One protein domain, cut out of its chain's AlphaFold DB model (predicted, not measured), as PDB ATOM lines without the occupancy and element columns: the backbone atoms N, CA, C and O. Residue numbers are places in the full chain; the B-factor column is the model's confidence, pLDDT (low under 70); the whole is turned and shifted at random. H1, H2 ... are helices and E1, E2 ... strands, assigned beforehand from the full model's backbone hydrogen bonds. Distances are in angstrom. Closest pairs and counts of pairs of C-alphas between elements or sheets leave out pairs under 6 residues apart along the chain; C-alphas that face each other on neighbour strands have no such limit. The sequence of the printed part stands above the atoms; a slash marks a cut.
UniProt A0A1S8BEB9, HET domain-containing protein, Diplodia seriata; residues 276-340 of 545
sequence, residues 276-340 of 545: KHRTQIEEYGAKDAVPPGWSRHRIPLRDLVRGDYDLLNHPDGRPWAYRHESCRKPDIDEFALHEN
ATOM      1  N   LYS A 276     304.125 167.699 211.685       85.81
ATOM      2  CA  LYS A 276     303.589 167.029 210.477       85.81
ATOM      3  C   LYS A 276     302.224 167.587 210.054       85.81
ATOM      4  O   LYS A 276     302.031 167.897 208.881       85.81
ATOM      5  N   HIS A 277     301.290 167.744 210.993       83.50
ATOM      6  CA  HIS A 277     299.953 168.263 210.684       83.50
ATOM      7  C   HIS A 277     299.940 169.768 210.421       83.50
ATOM      8  O   HIS A 277     299.191 170.208 209.553       83.50
ATOM      9  N   ARG A 278     300.799 170.545 211.095       83.56
ATOM     10  CA  ARG A 278     300.998 171.968 210.782       83.56
ATOM     11  C   ARG A 278     301.387 172.134 209.316       83.56
ATOM     12  O   ARG A 278     300.683 172.797 208.567       83.56
ATOM     13  N   THR A 279     302.427 171.421 208.883       80.94
ATOM     14  CA  THR A 279     302.891 171.418 207.492       80.94
ATOM     15  C   THR A 279     301.781 170.985 206.522       80.94
ATOM     16  O   THR A 279     301.570 171.634 205.504       80.94
ATOM     17  N   GLN A 280     301.005 169.940 206.839       79.62
ATOM     18  CA  GLN A 280     299.856 169.515 206.017       79.62
ATOM     19  C   GLN A 280     298.771 170.594 205.872       79.62
ATOM     20  O   GLN A 280     298.195 170.753 204.794       79.62
ATOM     21  N   ILE A 281     298.478 171.331 206.941       78.12
ATOM     22  CA  ILE A 281     297.449 172.374 206.950       78.12
ATOM     23  C   ILE A 281     297.937 173.632 206.224       78.12
ATOM     24  O   ILE A 281     297.208 174.166 205.387       78.12
ATOM     25  N   GLU A 282     299.145 174.096 206.543       76.19
ATOM     26  CA  GLU A 282     299.711 175.357 206.054       76.19
ATOM     27  C   GLU A 282     300.190 175.260 204.603       76.19
ATOM     28  O   GLU A 282     299.871 176.134 203.800       76.19
ATOM     29  N   GLU A 283     300.908 174.194 204.240       75.06
ATOM     30  CA  GLU A 283     301.517 174.066 202.908       75.06
ATOM     31  C   GLU A 283     300.607 173.337 201.914       75.06
ATOM     32  O   GLU A 283     300.552 173.698 200.739       75.06
ATOM     33  N   TYR A 284     299.872 172.318 202.374       75.12
ATOM     34  CA  TYR A 284     299.071 171.445 201.503       75.12
ATOM     35  C   TYR A 284     297.561 171.698 201.597       75.12
ATOM     36  O   TYR A 284     296.781 171.027 200.919       75.12
ATOM     37  N   GLY A 285     297.124 172.654 202.422       74.56
ATOM     38  CA  GLY A 285     295.719 173.047 202.527       74.56
ATOM     39  C   GLY A 285     294.794 171.961 203.085       74.56
ATOM     40  O   GLY A 285     293.584 172.030 202.872       74.56
ATOM     41  N   ALA A 286     295.324 170.972 203.815       75.62
ATOM     42  CA  ALA A 286     294.581 169.823 204.345       75.62
ATOM     43  C   ALA A 286     293.696 170.168 205.565       75.62
ATOM     44  O   ALA A 286     293.647 169.426 206.544       75.62
ATOM     45  N   LYS A 287     292.978 171.299 205.523       69.12
ATOM     46  CA  LYS A 287     292.211 171.849 206.655       69.12
ATOM     47  C   LYS A 287     291.124 170.903 207.172       69.12
ATOM     48  O   LYS A 287     290.780 170.976 208.349       69.12
ATOM     49  N   ASP A 288     290.577 170.035 206.320       69.44
ATOM     50  CA  ASP A 288     289.495 169.097 206.662       69.44
ATOM     51  C   ASP A 288     289.978 167.708 207.116       69.44
ATOM     52  O   ASP A 288     289.167 166.897 207.563       69.44
ATOM     53  N   ALA A 289     291.283 167.426 207.047       77.50
ATOM     54  CA  ALA A 289     291.843 166.156 207.493       77.50
ATOM     55  C   ALA A 289     292.048 166.167 209.016       77.50
ATOM     56  O   ALA A 289     293.054 166.662 209.521       77.50
ATOM     57  N   VAL A 290     291.080 165.626 209.759       84.38
ATOM     58  CA  VAL A 290     291.168 165.481 211.218       84.38
ATOM     59  C   VAL A 290     291.602 164.047 211.558       84.38
ATOM     60  O   VAL A 290     290.899 163.112 211.169       84.38
ATOM     61  N   PRO A 291     292.738 163.841 212.254       87.75
ATOM     62  CA  PRO A 291     293.187 162.504 212.639       87.75
ATOM     63  C   PRO A 291     292.221 161.805 213.615       87.75
ATOM     64  O   PRO A 291     291.435 162.478 214.288       87.75
ATOM     65  N   PRO A 292     292.291 160.466 213.753       87.81
ATOM     66  CA  PRO A 292     291.498 159.727 214.738       87.81
ATOM     67  C   PRO A 292     291.667 160.283 216.161       87.81
ATOM     68  O   PRO A 292     292.761 160.686 216.546       87.81
ATOM     69  N   GLY A 293     290.576 160.338 216.932       87.94
ATOM     70  CA  GLY A 293     290.559 160.882 218.300       87.94
ATOM     71  C   GLY A 293     290.541 162.415 218.388       87.94
ATOM     72  O   GLY A 293     290.293 162.970 219.462       87.94
ATOM     73  N   TRP A 294     290.748 163.124 217.272       90.06
ATOM     74  CA  TRP A 294     290.685 164.583 217.212       90.06
ATOM     75  C   TRP A 294     289.327 165.084 216.724       90.06
ATOM     76  O   TRP A 294     288.646 164.471 215.903       90.06
ATOM     77  N   SER A 295     288.940 166.257 217.215       89.19
ATOM     78  CA  SER A 295     287.735 166.974 216.808       89.19
ATOM     79  C   SER A 295     288.073 168.426 216.484       89.19
ATOM     80  O   SER A 295     288.874 169.057 217.176       89.19
ATOM     81  N   ARG A 296     287.458 168.964 215.427       86.94
ATOM     82  CA  ARG A 296     287.631 170.354 214.987       86.94
ATOM     83  C   ARG A 296     286.412 171.181 215.392       86.94
ATOM     84  O   ARG A 296     285.286 170.803 215.080       86.94
ATOM     85  N   HIS A 297     286.622 172.316 216.048       83.94
ATOM     86  CA  HIS A 297     285.550 173.212 216.494       83.94
ATOM     87  C   HIS A 297     285.959 174.684 216.353       83.94
ATOM     88  O   HIS A 297     287.134 175.011 216.208       83.94
ATOM     89  N   ARG A 298     284.975 175.586 216.317       79.50
ATOM     90  CA  ARG A 298     285.213 177.024 216.120       79.50
ATOM     91  C   ARG A 298     285.614 177.692 217.432       79.50
ATOM     92  O   ARG A 298     284.976 177.432 218.452       79.50
ATOM     93  N   ILE A 299     286.591 178.596 217.382       78.44
ATOM     94  CA  ILE A 299     286.969 179.418 218.538       78.44
ATOM     95  C   ILE A 299     285.844 180.442 218.823       78.44
ATOM     96  O   ILE A 299     285.391 181.135 217.897       78.44
ATOM     97  N   PRO A 300     285.318 180.536 220.062       76.12
ATOM     98  CA  PRO A 300     284.313 181.534 220.418       76.12
ATOM     99  C   PRO A 300     284.895 182.952 220.419       76.12
ATOM    100  O   PRO A 300     285.979 183.174 220.937       76.12
ATOM    101  N   LEU A 301     284.138 183.939 219.920       69.50
ATOM    102  CA  LEU A 301     284.605 185.335 219.806       69.50
ATOM    103  C   LEU A 301     285.081 185.950 221.124       69.50
ATOM    104  O   LEU A 301     286.000 186.753 221.115       69.50
ATOM    105  N   ARG A 302     284.447 185.593 222.246       67.31
ATOM    106  CA  ARG A 302     284.822 186.096 223.578       67.31
ATOM    107  C   ARG A 302     286.212 185.626 224.028       67.31
ATOM    108  O   ARG A 302     286.772 186.225 224.935       67.31
ATOM    109  N   ASP A 303     286.694 184.538 223.429       67.38
ATOM    110  CA  ASP A 303     287.939 183.860 223.775       67.38
ATOM    111  C   ASP A 303     289.060 184.177 222.763       67.38
ATOM    112  O   ASP A 303     290.198 183.794 223.010       67.38
ATOM    113  N   LEU A 304     288.758 184.896 221.665       64.56
ATOM    114  CA  LEU A 304     289.766 185.574 220.843       64.56
ATOM    115  C   LEU A 304     290.191 186.861 221.574       64.56
ATOM    116  O   LEU A 304     289.416 187.817 221.648       64.56
ATOM    117  N   VAL A 305     291.392 186.899 222.145       55.22
ATOM    118  CA  VAL A 305     291.931 188.086 222.832       55.22
ATOM    119  C   VAL A 305     292.720 188.935 221.821       55.22
ATOM    120  O   VAL A 305     293.280 188.418 220.859       55.22
ATOM    121  N   ARG A 306     292.734 190.269 221.994       46.56
ATOM    122  CA  ARG A 306     293.469 191.213 221.122       46.56
ATOM    123  C   ARG A 306     294.935 190.768 220.974       46.56
ATOM    124  O   ARG A 306     295.681 190.816 221.943       46.56
ATOM    125  N   GLY A 307     295.292 190.341 219.766       49.19
ATOM    126  CA  GLY A 307     296.544 189.657 219.412       49.19
ATOM    127  C   GLY A 307     296.284 188.500 218.436       49.19
ATOM    128  O   GLY A 307     297.107 188.203 217.586       49.19
ATOM    129  N   ASP A 308     295.070 187.942 218.472       50.72
ATOM    130  CA  ASP A 308     294.630 186.803 217.652       50.72
ATOM    131  C   ASP A 308     294.187 187.162 216.213       50.72
ATOM    132  O   ASP A 308     293.648 186.310 215.499       50.72
ATOM    133  N   TYR A 309     294.351 188.415 215.767       48.12
ATOM    134  CA  TYR A 309     293.899 188.840 214.429       48.12
ATOM    135  C   TYR A 309     294.688 188.158 213.294       48.12
ATOM    136  O   TYR A 309     294.136 187.950 212.208       48.12
ATOM    137  N   ASP A 310     295.897 187.673 213.597       50.09
ATOM    138  CA  ASP A 310     296.780 186.971 212.659       50.09
ATOM    139  C   ASP A 310     296.525 185.465 212.554       50.09
ATOM    140  O   ASP A 310     297.183 184.774 211.777       50.09
ATOM    141  N   LEU A 311     295.476 184.931 213.194       52.66
ATOM    142  CA  LEU A 311     295.000 183.562 212.931       52.66
ATOM    143  C   LEU A 311     294.319 183.408 211.545       52.66
ATOM    144  O   LEU A 311     293.537 182.477 211.341       52.66
ATOM    145  N   LEU A 312     294.695 184.278 210.591       53.12
ATOM    146  CA  LEU A 312     294.489 184.281 209.131       53.12
ATOM    147  C   LEU A 312     293.486 185.306 208.551       53.12
ATOM    148  O   LEU A 312     293.013 185.095 207.438       53.12
ATOM    149  N   ASN A 313     293.231 186.442 209.223       48.88
ATOM    150  CA  ASN A 313     292.412 187.582 208.746       48.88
ATOM    151  C   ASN A 313     290.929 187.265 208.419       48.88
ATOM    152  O   ASN A 313     290.582 186.664 207.403       48.88
ATOM    153  N   HIS A 314     290.004 187.741 209.261       43.31
ATOM    154  CA  HIS A 314     288.609 187.282 209.300       43.31
ATOM    155  C   HIS A 314     287.542 188.393 209.264       43.31
ATOM    156  O   HIS A 314     287.550 189.259 210.137       43.31
ATOM    157  N   PRO A 315     286.503 188.261 208.409       42.00
ATOM    158  CA  PRO A 315     285.215 188.950 208.629       42.00
ATOM    159  C   PRO A 315     284.000 188.079 209.046       42.00
ATOM    160  O   PRO A 315     283.081 188.652 209.605       42.00
ATOM    161  N   ASP A 316     283.967 186.744 208.847       46.25
ATOM    162  CA  ASP A 316     282.997 185.809 209.510       46.25
ATOM    163  C   ASP A 316     283.374 184.282 209.472       46.25
ATOM    164  O   ASP A 316     282.581 183.419 209.864       46.25
ATOM    165  N   GLY A 317     284.600 183.903 209.057       54.97
ATOM    166  CA  GLY A 317     285.140 182.521 209.048       54.97
ATOM    167  C   GLY A 317     286.153 182.173 210.161       54.97
ATOM    168  O   GLY A 317     287.349 182.100 209.882       54.97
ATOM    169  N   ARG A 318     285.678 182.003 211.411       61.38
ATOM    170  CA  ARG A 318     286.475 181.990 212.674       61.38
ATOM    171  C   ARG A 318     287.628 180.986 212.657       61.38
ATOM    172  O   ARG A 318     287.432 179.907 212.090       61.38
ATOM    173  N   PRO A 319     288.772 181.279 213.312       71.44
ATOM    174  CA  PRO A 319     289.851 180.311 213.404       71.44
ATOM    175  C   PRO A 319     289.370 179.030 214.088       71.44
ATOM    176  O   PRO A 319     288.461 179.030 214.932       71.44
ATOM    177  N   TRP A 320     289.940 177.916 213.643       78.00
ATOM    178  CA  TRP A 320     289.576 176.585 214.102       78.00
ATOM    179  C   TRP A 320     290.517 176.141 215.210       78.00
ATOM    180  O   TRP A 320     291.723 176.347 215.134       78.00
ATOM    181  N   ALA A 321     289.938 175.489 216.206       84.56
ATOM    182  CA  ALA A 321     290.640 174.799 217.264       84.56
ATOM    183  C   ALA A 321     290.454 173.292 217.110       84.56
ATOM    184  O   ALA A 321     289.401 172.808 216.675       84.56
ATOM    185  N   TYR A 322     291.466 172.551 217.530       87.19
ATOM    186  CA  TYR A 322     291.457 171.101 217.571       87.19
ATOM    187  C   TYR A 322     291.484 170.635 219.022       87.19
ATOM    188  O   TYR A 322     292.146 171.236 219.863       87.19
ATOM    189  N   ARG A 323     290.752 169.567 219.331       88.56
ATOM    190  CA  ARG A 323     290.736 168.945 220.660       88.56
ATOM    191  C   ARG A 323     290.779 167.440 220.523       88.56
ATOM    192  O   ARG A 323     289.967 166.875 219.786       88.56
ATOM    193  N   HIS A 324     291.695 166.816 221.250       89.62
ATOM    194  CA  HIS A 324     291.748 165.368 221.382       89.62
ATOM    195  C   HIS A 324     290.787 164.889 222.479       89.62
ATOM    196  O   HIS A 324     290.603 165.569 223.493       89.62
ATOM    197  N   GLU A 325     290.193 163.710 222.314       87.12
ATOM    198  CA  GLU A 325     289.246 163.132 223.276       87.12
ATOM    199  C   GLU A 325     289.818 162.981 224.695       87.12
ATOM    200  O   GLU A 325     289.096 163.165 225.675       87.12
ATOM    201  N   SER A 326     291.131 162.759 224.825       83.12
ATOM    202  CA  SER A 326     291.811 162.659 226.124       83.12
ATOM    203  C   SER A 326     291.839 163.969 226.920       83.12
ATOM    204  O   SER A 326     292.107 163.939 228.118       83.12
ATOM    205  N   CYS A 327     291.599 165.118 226.280       77.19
ATOM    206  CA  CYS A 327     291.501 166.421 226.950       77.19
ATOM    207  C   CYS A 327     290.106 166.710 227.501       77.19
ATOM    208  O   CYS A 327     289.930 167.697 228.212       77.19
ATOM    209  N   ARG A 328     289.097 165.905 227.147       70.06
ATOM    210  CA  ARG A 328     287.708 166.203 227.482       70.06
ATOM    211  C   ARG A 328     287.467 166.024 228.979       70.06
ATOM    212  O   ARG A 328     287.557 164.913 229.502       70.06
ATOM    213  N   LYS A 329     287.094 167.103 229.669       66.62
ATOM    214  CA  LYS A 329     286.563 167.002 231.034       66.62
ATOM    215  C   LYS A 329     285.140 166.421 230.988       66.62
ATOM    216  O   LYS A 329     284.346 166.873 230.163       66.62
ATOM    217  N   PRO A 330     284.788 165.453 231.854       57.28
ATOM    218  CA  PRO A 330     283.465 164.817 231.835       57.28
ATOM    219  C   PRO A 330     282.300 165.788 232.079       57.28
ATOM    220  O   PRO A 330     281.222 165.592 231.527       57.28
ATOM    221  N   ASP A 331     282.533 166.840 232.872       60.00
ATOM    222  CA  ASP A 331     281.458 167.637 233.482       60.00
ATOM    223  C   ASP A 331     281.366 169.090 232.970       60.00
ATOM    224  O   ASP A 331     280.482 169.832 233.393       60.00
ATOM    225  N   ILE A 332     282.277 169.531 232.090       60.41
ATOM    226  CA  ILE A 332     282.348 170.922 231.605       60.41
ATOM    227  C   ILE A 332     282.649 170.915 230.101       60.41
ATOM    228  O   ILE A 332     283.750 170.553 229.697       60.41
ATOM    229  N   ASP A 333     281.684 171.343 229.284       65.38
ATOM    230  CA  ASP A 333     281.833 171.516 227.827       65.38
ATOM    231  C   ASP A 333     281.973 173.002 227.453       65.38
ATOM    232  O   ASP A 333     281.298 173.530 226.571       65.38
ATOM    233  N   GLU A 334     282.811 173.720 228.203       73.44
ATOM    234  CA  GLU A 334     283.152 175.111 227.916       73.44
ATOM    235  C   GLU A 334     284.467 175.176 227.128       73.44
ATOM    236  O   GLU A 334     285.373 174.366 227.325       73.44
ATOM    237  N   PHE A 335     284.579 176.128 226.199       73.88
ATOM    238  CA  PHE A 335     285.830 176.355 225.481       73.88
ATOM    239  C   PHE A 335     286.898 176.891 226.439       73.88
ATOM    240  O   PHE A 335     286.682 177.893 227.114       73.88
ATOM    241  N   ALA A 336     288.062 176.242 226.472       74.38
ATOM    242  CA  ALA A 336     289.192 176.669 227.283       74.38
ATOM    243  C   ALA A 336     290.503 176.537 226.502       74.38
ATOM    244  O   ALA A 336     290.811 175.466 225.982       74.38
ATOM    245  N   LEU A 337     291.309 177.602 226.440       72.88
ATOM    246  CA  LEU A 337     292.551 177.632 225.647       72.88
ATOM    247  C   LEU A 337     293.533 176.496 225.993       72.88
ATOM    248  O   LEU A 337     294.210 175.983 225.111       72.88
ATOM    249  N   HIS A 338     293.579 176.059 227.255       73.75
ATOM    250  CA  HIS A 338     294.485 175.001 227.727       73.75
ATOM    251  C   HIS A 338     294.076 173.575 227.312       73.75
ATOM    252  O   HIS A 338     294.848 172.641 227.504       73.75
ATOM    253  N   GLU A 339     292.868 173.388 226.774       76.56
ATOM    254  CA  GLU A 339     292.369 172.090 226.289       76.56
ATOM    255  C   GLU A 339     292.390 171.994 224.759       76.56
ATOM    256  O   GLU A 339     291.992 170.976 224.196       76.56
ATOM    257  N   ASN A 340     292.812 173.064 224.080       83.81
ATOM    258  CA  ASN A 340     292.646 173.235 222.646       83.81
ATOM    259  C   ASN A 340     293.967 173.555 221.943       83.81
ATOM    260  O   ASN A 340     294.880 174.161 222.506       83.81
TER     261      ASN A 340
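Overview. This is residues 276 to 340 of the 545 residues of the protein "HET domain-containing protein" of Diplodia seriata (UniProt A0A1S8BEB9). Look for little regular structure: a lone antiparallel hairpin of two short strands, E1 and E2, lies in the middle of wide loops, with one short helix, H1, off to one side. Residues 299 to 319 loop out between the strands, and residues 325 to 340 loop away and fold back towards E2. The 65 printed residues run H1, E1, E2, a mixed class with only 17 in named elements; the whole is only just compact, close to loose, with a radius of gyration of the C-alphas of 12.9 A, spanning 35 by 30 by 17 A.

Arrangement. Start at the hairpin of E1, residues 294 to 298, and E2, residues 320 to 324, antiparallel at 149 degrees. C-alphas 294 and 324 face each other at 4.4 A; N 295 and O 323 are within hydrogen-bond range at 2.8 A. H1, residues 276 to 282, is apart from E2; its every O i to N i+4 pair is within range.

Along the chain. Find C-alpha 294 at (290.685, 164.583, 217.212); E1 runs 13.6 A from there. E2, 13.5 A long, ends at C-alpha 324, (291.748, 165.368, 221.382). H1, 10.2 A, begins at C-alpha 276, (303.589, 167.029, 210.477).

Size, cuts and confidence. The C-alphas farthest apart, Glu 283 and Asp 331, are 37.1 A apart. The printed part has no cut; both links are long. Confidence is under 70 at residues 287 to 288, 301 to 318 and 329 to 333.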